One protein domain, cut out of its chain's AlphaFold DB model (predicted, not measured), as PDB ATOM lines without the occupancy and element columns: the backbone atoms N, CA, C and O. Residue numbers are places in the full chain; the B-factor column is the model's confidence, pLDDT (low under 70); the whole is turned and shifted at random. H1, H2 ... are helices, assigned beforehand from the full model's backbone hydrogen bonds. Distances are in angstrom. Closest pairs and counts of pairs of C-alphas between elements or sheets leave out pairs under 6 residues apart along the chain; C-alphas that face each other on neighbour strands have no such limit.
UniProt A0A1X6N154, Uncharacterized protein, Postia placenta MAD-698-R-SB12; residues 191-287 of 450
ATOM      1  N   GLU A 191     467.932 218.525 482.870       80.56
ATOM      2  CA  GLU A 191     466.881 218.014 481.980       80.56
ATOM      3  C   GLU A 191     466.074 219.145 481.350       80.56
ATOM      4  O   GLU A 191     465.868 219.160 480.137       80.56
ATOM      5  N   ARG A 192     465.686 220.151 482.134       83.69
ATOM      6  CA  ARG A 192     464.980 221.323 481.615       83.69
ATOM      7  C   ARG A 192     465.822 222.072 480.579       83.69
ATOM      8  O   ARG A 192     465.300 222.448 479.528       83.69
ATOM      9  N   TYR A 193     467.116 222.282 480.835       83.38
ATOM     10  CA  TYR A 193     468.013 222.899 479.853       83.38
ATOM     11  C   TYR A 193     468.144 222.051 478.586       83.38
ATOM     12  O   TYR A 193     468.069 222.607 477.490       83.38
ATOM     13  N   ARG A 194     468.254 220.720 478.708       81.56
ATOM     14  CA  ARG A 194     468.259 219.798 477.560       81.56
ATOM     15  C   ARG A 194     466.977 219.906 476.744       81.56
ATOM     16  O   ARG A 194     467.051 220.013 475.521       81.56
ATOM     17  N   MET A 195     465.815 219.920 477.395       77.62
ATOM     18  CA  MET A 195     464.521 220.064 476.725       77.62
ATOM     19  C   MET A 195     464.423 221.396 475.978       77.62
ATOM     20  O   MET A 195     464.081 221.402 474.797       77.62
ATOM     21  N   LYS A 196     464.797 222.505 476.627       83.69
ATOM     22  CA  LYS A 196     464.792 223.840 476.012       83.69
ATOM     23  C   LYS A 196     465.768 223.937 474.838       83.69
ATOM     24  O   LYS A 196     465.439 224.509 473.802       83.69
ATOM     25  N   HIS A 197     466.961 223.362 474.975       82.31
ATOM     26  CA  HIS A 197     467.939 223.322 473.892       82.31
ATOM     27  C   HIS A 197     467.418 222.495 472.711       82.31
ATOM     28  O   HIS A 197     467.445 222.954 471.572       82.31
ATOM     29  N   THR A 198     466.851 221.322 472.994       83.56
ATOM     30  CA  THR A 198     466.215 220.456 471.996       83.56
ATOM     31  C   THR A 198     465.098 221.186 471.244       83.56
ATOM     32  O   THR A 198     465.020 221.080 470.026       83.56
ATOM     33  N   GLU A 199     464.250 221.944 471.941       81.81
ATOM     34  CA  GLU A 199     463.167 222.732 471.341       81.81
ATOM     35  C   GLU A 199     463.697 223.832 470.408       81.81
ATOM     36  O   GLU A 199     463.213 223.994 469.288       81.81
ATOM     37  N   ILE A 200     464.742 224.552 470.823       85.50
ATOM     38  CA  ILE A 200     465.388 225.568 469.978       85.50
ATOM     39  C   ILE A 200     465.949 224.934 468.704       85.50
ATOM     40  O   ILE A 200     465.705 225.445 467.608       85.50
ATOM     41  N   LEU A 201     466.670 223.815 468.829       87.56
ATOM     42  CA  LEU A 201     467.211 223.099 467.675       87.56
ATOM     43  C   LEU A 201     466.092 222.572 466.774       87.56
ATOM     44  O   LEU A 201     466.198 222.690 465.560       87.56
ATOM     45  N   GLN A 202     464.991 222.068 467.336       84.69
ATOM     46  CA  GLN A 202     463.821 221.643 466.560       84.69
ATOM     47  C   GLN A 202     463.211 222.785 465.764       84.69
ATOM     48  O   GLN A 202     462.927 222.612 464.584       84.69
ATOM     49  N   ASN A 203     463.042 223.959 466.370       85.75
ATOM     50  CA  ASN A 203     462.500 225.125 465.678       85.75
ATOM     51  C   ASN A 203     463.406 225.562 464.519       85.75
ATOM     52  O   ASN A 203     462.924 225.840 463.420       85.75
ATOM     53  N   ARG A 204     464.724 225.556 464.735       88.44
ATOM     54  CA  ARG A 204     465.718 225.872 463.699       88.44
ATOM     55  C   ARG A 204     465.743 224.836 462.583       88.44
ATOM     56  O   ARG A 204     465.734 225.204 461.411       88.44
ATOM     57  N   LEU A 205     465.728 223.554 462.939       87.81
ATOM     58  CA  LEU A 205     465.668 222.457 461.983       87.81
ATOM     59  C   LEU A 205     464.370 222.514 461.183       87.81
ATOM     60  O   LEU A 205     464.439 222.445 459.971       87.81
ATOM     61  N   ASN A 206     463.214 222.750 461.806       85.56
ATOM     62  CA  ASN A 206     461.947 222.941 461.093       85.56
ATOM     63  C   ASN A 206     462.019 224.098 460.086       85.56
ATOM     64  O   ASN A 206     461.571 223.949 458.949       85.56
ATOM     65  N   ALA A 207     462.609 225.236 460.465       87.31
ATOM     66  CA  ALA A 207     462.799 226.359 459.549       87.31
ATOM     67  C   ALA A 207     463.692 225.978 458.356       87.31
ATOM     68  O   ALA A 207     463.338 226.248 457.208       87.31
ATOM     69  N   LEU A 208     464.808 225.292 458.612       86.44
ATOM     70  CA  LEU A 208     465.686 224.769 457.568       86.44
ATOM     71  C   LEU A 208     464.958 223.757 456.669       86.44
ATOM     72  O   LEU A 208     465.034 223.857 455.444       86.44
ATOM     73  N   CYS A 209     464.214 222.822 457.262       82.06
ATOM     74  CA  CYS A 209     463.405 221.837 456.555       82.06
ATOM     75  C   CYS A 209     462.416 222.528 455.611       82.06
ATOM     76  O   CYS A 209     462.305 222.129 454.457       82.06
ATOM     77  N   ASN A 210     461.768 223.607 456.057       83.00
ATOM     78  CA  ASN A 210     460.859 224.396 455.228       83.00
ATOM     79  C   ASN A 210     461.575 225.083 454.058       83.00
ATOM     80  O   ASN A 210     461.074 225.053 452.936       83.00
ATOM     81  N   VAL A 211     462.759 225.670 454.275       84.56
ATOM     82  CA  VAL A 211     463.552 226.293 453.197       84.56
ATOM     83  C   VAL A 211     463.959 225.258 452.149       84.56
ATOM     84  O   VAL A 211     463.781 225.478 450.949       84.56
ATOM     85  N   ILE A 212     464.467 224.114 452.604       80.62
ATOM     86  CA  ILE A 212     464.861 222.996 451.747       80.62
ATOM     87  C   ILE A 212     463.645 222.473 450.976       80.62
ATOM     88  O   ILE A 212     463.697 222.331 449.756       80.62
ATOM     89  N   PHE A 213     462.532 222.230 451.670       76.31
ATOM     90  CA  PHE A 213     461.289 221.769 451.064       76.31
ATOM     91  C   PHE A 213     460.805 222.739 449.986       76.31
ATOM     92  O   PHE A 213     460.543 222.308 448.869       76.31
ATOM     93  N   ASN A 214     460.774 224.044 450.262       78.69
ATOM     94  CA  ASN A 214     460.391 225.063 449.281       78.69
ATOM     95  C   ASN A 214     461.323 225.070 448.064       78.69
ATOM     96  O   ASN A 214     460.857 225.203 446.934       78.69
ATOM     97  N   LYS A 215     462.633 224.871 448.270       78.44
ATOM     98  CA  LYS A 215     463.607 224.766 447.175       78.44
ATOM     99  C   LYS A 215     463.372 223.530 446.301       78.44
ATOM    100  O   LYS A 215     463.601 223.601 445.097       78.44
ATOM    101  N   TYR A 216     462.933 222.420 446.892       73.44
ATOM    102  CA  TYR A 216     462.626 221.174 446.180       73.44
ATOM    103  C   TYR A 216     461.183 221.075 445.673       73.44
ATOM    104  O   TYR A 216     460.908 220.202 444.860       73.44
ATOM    105  N   SER A 217     460.278 221.949 446.120       69.38
ATOM    106  CA  SER A 217     458.850 221.890 445.782       69.38
ATOM    107  C   SER A 217     458.546 222.284 444.338       69.38
ATOM    108  O   SER A 217     457.442 222.042 443.874       69.38
ATOM    109  N   ASN A 218     459.492 222.887 443.618       70.81
ATOM    110  CA  ASN A 218     459.349 223.200 442.199       70.81
ATOM    111  C   ASN A 218     460.696 222.972 441.496       70.81
ATOM    112  O   ASN A 218     461.684 223.592 441.902       70.81
ATOM    113  N   PRO A 219     460.779 222.142 440.439       72.75
ATOM    114  CA  PRO A 219     459.697 221.481 439.691       72.75
ATOM    115  C   PRO A 219     459.170 220.180 440.343       72.75
ATOM    116  O   PRO A 219     459.750 219.721 441.328       72.75
ATOM    117  N   PRO A 220     458.084 219.581 439.805       75.81
ATOM    118  CA  PRO A 220     457.566 218.280 440.238       75.81
ATOM    119  C   PRO A 220     458.622 217.164 440.228       75.81
ATOM    120  O   PRO A 220     459.654 217.271 439.558       75.81
ATOM    121  N   ARG A 221     458.379 216.087 440.987       77.12
ATOM    122  CA  ARG A 221     459.359 214.999 441.131       77.12
ATOM    123  C   ARG A 221     459.626 214.288 439.802       77.12
ATOM    124  O   ARG A 221     458.705 213.886 439.097       77.12
ATOM    125  N   THR A 222     460.902 214.050 439.534       80.19
ATOM    126  CA  THR A 222     461.412 213.231 438.425       80.19
ATOM    127  C   THR A 222     462.425 212.201 438.928       80.19
ATOM    128  O   THR A 222     462.914 212.299 440.060       80.19
ATOM    129  N   VAL A 223     462.804 211.257 438.063       80.12
ATOM    130  CA  VAL A 223     463.898 210.301 438.302       80.12
ATOM    131  C   VAL A 223     465.183 211.016 438.733       80.12
ATOM    132  O   VAL A 223     465.790 210.643 439.731       80.12
ATOM    133  N   GLU A 224     465.565 212.101 438.060       79.94
ATOM    134  CA  GLU A 224     466.777 212.870 438.364       79.94
ATOM    135  C   GLU A 224     466.683 213.539 439.732       79.94
ATOM    136  O   GLU A 224     467.665 213.612 440.475       79.94
ATOM    137  N   THR A 225     465.492 214.031 440.090       77.56
ATOM    138  CA  THR A 225     465.303 214.634 441.407       77.56
ATOM    139  C   THR A 225     465.451 213.617 442.524       77.56
ATOM    140  O   THR A 225     465.895 214.033 443.585       77.56
ATOM    141  N   GLU A 226     465.159 212.325 442.300       77.44
ATOM    142  CA  GLU A 226     465.293 211.263 443.308       77.44
ATOM    143  C   GLU A 226     466.734 211.050 443.788       77.44
ATOM    144  O   GLU A 226     466.927 210.663 444.938       77.44
ATOM    145  N   TYR A 227     467.732 211.387 442.968       77.06
ATOM    146  CA  TYR A 227     469.150 211.303 443.334       77.06
ATOM    147  C   TYR A 227     469.662 212.506 444.132       77.06
ATOM    148  O   TYR A 227     470.793 212.491 444.614       77.06
ATOM    149  N   LYS A 228     468.869 213.578 444.265       76.81
ATOM    150  CA  LYS A 228     469.295 214.752 445.034       76.81
ATOM    151  C   LYS A 228     469.340 214.413 446.531       76.81
ATOM    152  O   LYS A 228     468.437 213.696 446.980       76.81
ATOM    153  N   PRO A 229     470.291 214.991 447.296       77.50
ATOM    154  CA  PRO A 229     470.425 214.754 448.731       77.50
ATOM    155  C   PRO A 229     469.087 214.858 449.459       77.50
ATOM    156  O   PRO A 229     468.284 215.762 449.195       77.50
ATOM    157  N   HIS A 230     468.836 213.911 450.354       75.38
ATOM    158  CA  HIS A 230     467.697 213.979 451.249       75.38
ATOM    159  C   HIS A 230     467.967 214.996 452.358       75.38
ATOM    160  O   HIS A 230     469.098 215.402 452.629       75.38
ATOM    161  N   MET A 231     466.901 215.394 453.049       76.25
ATOM    162  CA  MET A 231     466.982 216.331 454.169       76.25
ATOM    163  C   MET A 231     468.005 215.892 455.221       76.25
ATOM    164  O   MET A 231     468.762 216.715 455.723       76.25
ATOM    165  N   ARG A 232     468.072 214.583 455.490       76.94
ATOM    166  CA  ARG A 232     469.064 213.969 456.373       76.94
ATOM    167  C   ARG A 232     470.505 214.249 455.956       76.94
ATOM    168  O   ARG A 232     471.330 214.562 456.811       76.94
ATOM    169  N   ASP A 233     470.799 214.108 454.671       79.69
ATOM    170  CA  ASP A 233     472.149 214.288 454.141       79.69
ATOM    171  C   ASP A 233     472.590 215.743 454.323       79.69
ATOM    172  O   ASP A 233     473.725 216.004 454.695       79.69
ATOM    173  N   ILE A 234     471.656 216.689 454.175       83.38
ATOM    174  CA  ILE A 234     471.912 218.122 454.356       83.38
ATOM    175  C   ILE A 234     472.101 218.474 455.837       83.38
ATOM    176  O   ILE A 234     473.068 219.138 456.193       83.38
ATOM    177  N   ILE A 235     471.216 218.022 456.735       83.19
ATOM    178  CA  ILE A 235     471.307 218.383 458.166       83.19
ATOM    179  C   ILE A 235     472.504 217.749 458.887       83.19
ATOM    180  O   ILE A 235     472.816 218.135 460.012       83.19
ATOM    181  N   THR A 236     473.132 216.738 458.288       81.88
ATOM    182  CA  THR A 236     474.334 216.099 458.835       81.88
ATOM    183  C   THR A 236     475.622 216.754 458.344       81.88
ATOM    184  O   THR A 236     476.680 216.457 458.894       81.88
ATOM    185  N   MET A 237     475.540 217.688 457.388       85.69
ATOM    186  CA  MET A 237     476.686 218.484 456.952       85.69
ATOM    187  C   MET A 237     477.223 219.336 458.117       85.69
ATOM    188  O   MET A 237     476.418 219.975 458.809       85.69
ATOM    189  N   PRO A 238     478.550 219.377 458.346       86.12
ATOM    190  CA  PRO A 238     479.149 220.148 459.435       86.12
ATOM    191  C   PRO A 238     478.745 221.624 459.433       86.12
ATOM    192  O   PRO A 238     478.414 222.162 460.485       86.12
ATOM    193  N   GLU A 239     478.681 222.249 458.258       88.75
ATOM    194  CA  GLU A 239     478.354 223.665 458.079       88.75
ATOM    195  C   GLU A 239     476.903 223.953 458.478       88.75
ATOM    196  O   GLU A 239     476.595 224.938 459.146       88.75
ATOM    197  N   ILE A 240     475.987 223.054 458.111       87.38
ATOM    198  CA  ILE A 240     474.574 223.162 458.475       87.38
ATOM    199  C   ILE A 240     474.390 222.918 459.968       87.38
ATOM    200  O   ILE A 240     473.657 223.655 460.628       87.38
ATOM    201  N   ARG A 241     475.076 221.913 460.516       87.88
ATOM    202  CA  ARG A 241     475.075 221.629 461.951       87.88
ATOM    203  C   ARG A 241     475.597 222.824 462.744       87.88
ATOM    204  O   ARG A 241     474.994 223.175 463.753       87.88
ATOM    205  N   GLU A 242     476.659 223.475 462.284       86.75
ATOM    206  CA  GLU A 242     477.199 224.691 462.893       86.75
ATOM    207  C   GLU A 242     476.185 225.838 462.854       86.75
ATOM    208  O   GLU A 242     475.918 226.444 463.889       86.75
ATOM    209  N   ILE A 243     475.527 226.078 461.716       85.69
ATOM    210  CA  ILE A 243     474.468 227.094 461.598       85.69
ATOM    211  C   ILE A 243     473.299 226.790 462.547       85.69
ATOM    212  O   ILE A 243     472.825 227.677 463.256       85.69
ATOM    213  N   VAL A 244     472.837 225.540 462.604       85.44
ATOM    214  CA  VAL A 244     471.729 225.125 463.478       85.44
ATOM    215  C   VAL A 244     472.119 225.228 464.957       85.44
ATOM    216  O   VAL A 244     471.282 225.611 465.778       85.44
ATOM    217  N   ASN A 245     473.380 224.958 465.298       82.00
ATOM    218  CA  ASN A 245     473.911 225.096 466.654       82.00
ATOM    219  C   ASN A 245     474.287 226.541 467.016       82.00
ATOM    220  O   ASN A 245     474.353 226.866 468.200       82.00
ATOM    221  N   SER A 246     474.496 227.423 466.033       78.56
ATOM    222  CA  SER A 246     474.984 228.787 466.257       78.56
ATOM    223  C   SER A 246     474.080 229.545 467.232       78.56
ATOM    224  O   SER A 246     472.858 229.610 467.083       78.56
ATOM    225  N   SER A 247     474.647 230.051 468.321       63.00
ATOM    226  CA  SER A 247     473.868 230.695 469.375       63.00
ATOM    227  C   SER A 247     473.346 232.055 468.905       63.00
ATOM    228  O   SER A 247     474.126 232.971 468.689       63.00
ATOM    229  N   ASN A 248     472.020 232.213 468.840       55.34
ATOM    230  CA  ASN A 248     471.391 233.537 468.954       55.34
ATOM    231  C   ASN A 248     470.888 233.774 470.392       55.34
ATOM    232  O   ASN A 248     470.168 234.731 470.645       55.34
ATOM    233  N   ASN A 249     471.209 232.877 471.333       50.66
ATOM    234  CA  ASN A 249     470.713 232.902 472.706       50.66
ATOM    235  C   ASN A 249     471.865 232.621 473.673       50.66
ATOM    236  O   ASN A 249     472.241 231.473 473.904       50.66
ATOM    237  N   ALA A 250     472.387 233.686 474.282       44.41
ATOM    238  CA  ALA A 250     473.515 233.663 475.217       44.41
ATOM    239  C   ALA A 250     473.300 232.802 476.486       44.41
ATOM    240  O   ALA A 250     474.232 232.607 477.257       44.41
ATOM    241  N   ALA A 251     472.091 232.277 476.718       47.00
ATOM    242  CA  ALA A 251     471.715 231.596 477.958       47.00
ATOM    243  C   ALA A 251     471.947 230.072 477.978       47.00
ATOM    244  O   ALA A 251     471.740 229.450 479.017       47.00
ATOM    245  N   LEU A 252     472.342 229.447 476.866       48.12
ATOM    246  CA  LEU A 252     472.567 227.997 476.809       48.12
ATOM    247  C   LEU A 252     474.051 227.716 476.588       48.12
ATOM    248  O   LEU A 252     474.502 227.452 475.478       48.12
ATOM    249  N   GLY A 253     474.816 227.843 477.671       39.97
ATOM    250  CA  GLY A 253     476.218 227.453 477.691       39.97
ATOM    251  C   GLY A 253     476.379 225.953 477.440       39.97
ATOM    252  O   GLY A 253     475.623 225.135 477.964       39.97
ATOM    253  N   SER A 254     477.398 225.607 476.658       42.53
ATOM    254  CA  SER A 254     477.913 224.252 476.479       42.53
ATOM    255  C   SER A 254     478.268 223.637 477.839       42.53
ATOM    256  O   SER A 254     479.298 223.976 478.427       42.53
ATOM    257  N   ARG A 255     477.428 222.747 478.372       41.53
ATOM    258  CA  ARG A 255     477.784 221.929 479.538       41.53
ATOM    259  C   ARG A 255     477.501 220.454 479.276       41.53
ATOM    260  O   ARG A 255     476.353 220.042 479.171       41.53
ATOM    261  N   ASN A 256     478.617 219.732 479.192       38.81
ATOM    262  CA  ASN A 256     478.888 218.317 479.440       38.81
ATOM    263  C   ASN A 256     477.812 217.304 479.018       38.81
ATOM    264  O   ASN A 256     476.858 217.026 479.740       38.81
ATOM    265  N   GLU A 257     478.082 216.651 477.887       42.47
ATOM    266  CA  GLU A 257     477.363 215.490 477.341       42.47
ATOM    267  C   GLU A 257     477.662 214.162 478.077       42.47
ATOM    268  O   GLU A 257     477.220 213.095 477.655       42.47
ATOM    269  N   GLU A 258     478.376 214.181 479.205       39.59
ATOM    270  CA  GLU A 258     478.920 212.970 479.829       39.59
ATOM    271  C   GLU A 258     478.291 212.644 481.192       39.59
ATOM    272  O   GLU A 258     478.885 212.914 482.229       39.59
ATOM    273  N   LYS A 259     477.115 211.996 481.216       36.34
ATOM    274  CA  LYS A 259     476.703 211.119 482.343       36.34
ATOM    275  C   LYS A 259     475.698 210.051 481.894       36.34
ATOM    276  O   LYS A 259     474.520 210.355 481.786       36.34
ATOM    277  N   PRO A 260     476.039 208.777 481.688       34.53
ATOM    278  CA  PRO A 260     475.040 207.790 481.278       34.53
ATOM    279  C   PRO A 260     473.980 207.590 482.377       34.53
ATOM    280  O   PRO A 260     474.296 207.125 483.467       34.53
ATOM    281  N   SER A 261     472.711 207.904 482.100       35.75
ATOM    282  CA  SER A 261     471.597 207.298 482.828       35.75
ATOM    283  C   SER A 261     470.500 206.909 481.843       35.75
ATOM    284  O   SER A 261     470.054 207.696 481.007       35.75
ATOM    285  N   LEU A 262     470.130 205.638 481.929       40.28
ATOM    286  CA  LEU A 262     469.089 204.983 481.155       40.28
ATOM    287  C   LEU A 262     467.744 205.511 481.637       40.28
ATOM    288  O   LEU A 262     467.495 205.408 482.825       40.28
ATOM    289  N   PHE A 263     466.945 206.110 480.754       37.19
ATOM    290  CA  PHE A 263     465.475 206.032 480.694       37.19
ATOM    291  C   PHE A 263     464.971 207.096 479.706       37.19
ATOM    292  O   PHE A 263     464.771 208.240 480.082       37.19
ATOM    293  N   PHE A 264     464.780 206.708 478.442       41.09
ATOM    294  CA  PHE A 264     463.778 207.250 477.511       41.09
ATOM    295  C   PHE A 264     463.712 206.316 476.290       41.09
ATOM    296  O   PHE A 264     464.746 205.865 475.803       41.09
ATOM    297  N   ASN A 265     462.510 206.032 475.781       45.81
ATOM    298  CA  ASN A 265     462.282 205.211 474.580       45.81
ATOM    299  C   ASN A 265     462.591 205.996 473.285       45.81
ATOM    300  O   ASN A 265     461.744 206.102 472.401       45.81
ATOM    301  N   HIS A 266     463.777 206.599 473.182       54.47
ATOM    302  CA  HIS A 266     464.266 207.221 471.950       54.47
ATOM    303  C   HIS A 266     465.405 206.361 471.380       54.47
ATOM    304  O   HIS A 266     466.205 205.851 472.163       54.47
ATOM    305  N   PRO A 267     465.557 206.212 470.047       58.44
ATOM    306  CA  PRO A 267     466.698 205.493 469.459       58.44
ATOM    307  C   PRO A 267     468.073 206.122 469.762       58.44
ATOM    308  O   PRO A 267     469.094 205.558 469.381       58.44
ATOM    309  N   TYR A 268     468.106 207.277 470.434       58.50
ATOM    310  CA  TYR A 268     469.315 207.991 470.837       58.50
ATOM    311  C   TYR A 268     469.283 208.237 472.345       58.50
ATOM    312  O   TYR A 268     468.213 208.451 472.918       58.50
ATOM    313  N   ASN A 269     470.452 208.231 472.986       69.50
ATOM    314  CA  ASN A 269     470.573 208.607 474.394       69.50
ATOM    315  C   ASN A 269     470.230 210.101 474.569       69.50
ATOM    316  O   ASN A 269     470.468 210.896 473.662       69.50
ATOM    317  N   ARG A 270     469.736 210.498 475.750       65.75
ATOM    318  CA  ARG A 270     469.311 211.865 476.110       65.75
ATOM    319  C   ARG A 270     470.362 212.966 475.885       65.75
ATOM    320  O   ARG A 270     470.018 214.140 475.920       65.75
ATOM    321  N   TYR A 271     471.625 212.596 475.667       65.31
ATOM    322  CA  TYR A 271     472.747 213.506 475.409       65.31
ATOM    323  C   TYR A 271     472.972 213.826 473.934       65.31
ATOM    324  O   TYR A 271     473.634 214.807 473.627       65.31
ATOM    325  N   MET A 272     472.388 213.057 473.017       74.62
ATOM    326  CA  MET A 272     472.454 213.331 471.582       74.62
ATOM    327  C   MET A 272     471.375 214.355 471.203       74.62
ATOM    328  O   MET A 272     470.409 214.045 470.505       74.62
ATOM    329  N   ILE A 273     471.482 215.570 471.757       80.38
ATOM    330  CA  ILE A 273     470.445 216.617 471.681       80.38
ATOM    331  C   ILE A 273     470.127 216.955 470.218       80.38
ATOM    332  O   ILE A 273     468.955 217.065 469.847       80.38
ATOM    333  N   TYR A 274     471.157 217.067 469.375       83.00
ATOM    334  CA  TYR A 274     471.001 217.362 467.951       83.00
ATOM    335  C   TYR A 274     470.269 216.235 467.213       83.00
ATOM    336  O   TYR A 274     469.327 216.488 466.465       83.00
ATOM    337  N   GLU A 275     470.650 214.981 467.448       82.56
ATOM    338  CA  GLU A 275     470.045 213.808 466.815       82.56
ATOM    339  C   GLU A 275     468.600 213.596 467.285       82.56
ATOM    340  O   GLU A 275     467.739 213.241 466.479       82.56
ATOM    341  N   ILE A 276     468.297 213.864 468.561       78.94
ATOM    342  CA  ILE A 276     466.921 213.885 469.077       78.94
ATOM    343  C   ILE A 276     466.118 214.982 468.374       78.94
ATOM    344  O   ILE A 276     464.993 214.736 467.934       78.94
ATOM    345  N   ALA A 277     466.672 216.192 468.244       82.94
ATOM    346  CA  ALA A 277     466.009 217.293 467.554       82.94
ATOM    347  C   ALA A 277     465.717 216.949 466.083       82.94
ATOM    348  O   ALA A 277     464.571 217.077 465.649       82.94
ATOM    349  N   ALA A 278     466.708 216.419 465.361       82.62
ATOM    350  CA  ALA A 278     466.577 215.928 463.990       82.62
ATOM    351  C   ALA A 278     465.513 214.826 463.860       82.62
ATOM    352  O   ALA A 278     464.669 214.862 462.964       82.62
ATOM    353  N   TRP A 279     465.502 213.864 464.782       78.69
ATOM    354  CA  TRP A 279     464.522 212.781 464.767       78.69
ATOM    355  C   TRP A 279     463.091 213.281 464.985       78.69
ATOM    356  O   TRP A 279     462.179 212.839 464.283       78.69
ATOM    357  N   LYS A 280     462.878 214.224 465.919       77.81
ATOM    358  CA  LYS A 280     461.540 214.785 466.190       77.81
ATOM    359  C   LYS A 280     460.985 215.584 465.013       77.81
ATOM    360  O   LYS A 280     459.775 215.566 464.810       77.81
ATOM    361  N   VAL A 281     461.837 216.197 464.188       77.88
ATOM    362  CA  VAL A 281     461.417 216.817 462.918       77.88
ATOM    363  C   VAL A 281     461.283 215.794 461.782       77.88
ATOM    364  O   VAL A 281     461.417 216.129 460.617       77.88
ATOM    365  N   SER A 282     461.018 214.522 462.102       67.81
ATOM    366  CA  SER A 282     460.769 213.436 461.144       67.81
ATOM    367  C   SER A 282     461.911 213.116 460.181       67.81
ATOM    368  O   SER A 282     461.721 212.366 459.222       67.81
ATOM    369  N   VAL A 283     463.126 213.573 460.474       65.00
ATOM    370  CA  VAL A 283     464.314 213.073 459.797       65.00
ATOM    371  C   VAL A 283     464.617 211.710 460.437       65.00
ATOM    372  O   VAL A 283     465.376 211.612 461.404       65.00
ATOM    373  N   LYS A 284     464.086 210.610 459.862       65.19
ATOM    374  CA  LYS A 284     464.327 209.189 460.274       65.19
ATOM    375  C   LYS A 284     465.326 208.425 459.361       65.19
ATOM    376  O   LYS A 284     465.266 208.620 458.154       65.19
ATOM    377  N   GLY A 285     466.313 207.671 459.896       63.75
ATOM    378  CA  GLY A 285     467.282 206.871 459.088       63.75
ATOM    379  C   GLY A 285     468.817 207.046 459.292       63.75
ATOM    380  O   GLY A 285     469.285 207.611 460.271       63.75
ATOM    381  N   GLN A 286     469.599 206.487 458.365       64.31
ATOM    382  CA  GLN A 286     471.046 206.645 458.076       64.31
ATOM    383  C   GLN A 286     471.456 207.856 457.219       64.31
ATOM    384  O   GLN A 286     470.841 207.917 456.154       64.31
ATOM    385  N   PRO A 287     472.364 208.816 457.532       68.19
ATOM    386  CA  PRO A 287     472.837 209.704 456.461       68.19
ATOM    387  C   PRO A 287     473.522 208.853 455.399       68.19
ATOM    388  O   PRO A 287     474.055 207.783 455.717       68.19
TER     389      PRO A 287
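This is residues 191 to 287 of the 450 residues of an uncharacterized protein of Postia placenta MAD-698-R-SB12 (UniProt A0A1X6N154). One long helix, H1, makes the long axis; short helices H4 and H5 pack on it, and a long loop, residues 246 to 272, spreads out near its first end. Residues 217 to 224 stick out beyond its other end. The 97 printed residues, all helix in class, hold H1 to H5 in order and no named strand. The whole is only just loose, close to compact, with a radius of gyration of the C-alphas of 15.2 A, and spans 46 by 29 by 19 A.

H1, residues 191 to 216, runs 36.2 A from C-alpha 191 at (466.881, 218.014, 481.980). H2 is residues 223 to 226, H3 231 to 235, H4 238 to 245 and H5 273 to 280, ending at (461.540, 214.785, 466.190).

H1 is the hub. Its residues 194 to 205 touch H5 at a steep tilt of 54 degrees, the same way; the closest C-alphas, of Gln 202 and Ala 277, are 5.0 A apart. Its residues 201 to 205 touch H4 at a steep tilt of 55 degrees, opposite ways; the closest C-alphas, of Arg 204 and Val 244, are 6.1 A apart. H3 only just touches H1, with 3 pairs of C-alphas within 8 A, the closest those of Cys 209 and Met 231, 7.0 A. H2 touches no helix. Every O i to N i+4 pair is within hydrogen-bond range in H1, H3, H4 and H5; H2 is too short for one.

The printed part has no cut. H4 to H5 is a long link of 27 residues. pLDDT is under 70 at residues 217, 247 to 271 and 282 to 287.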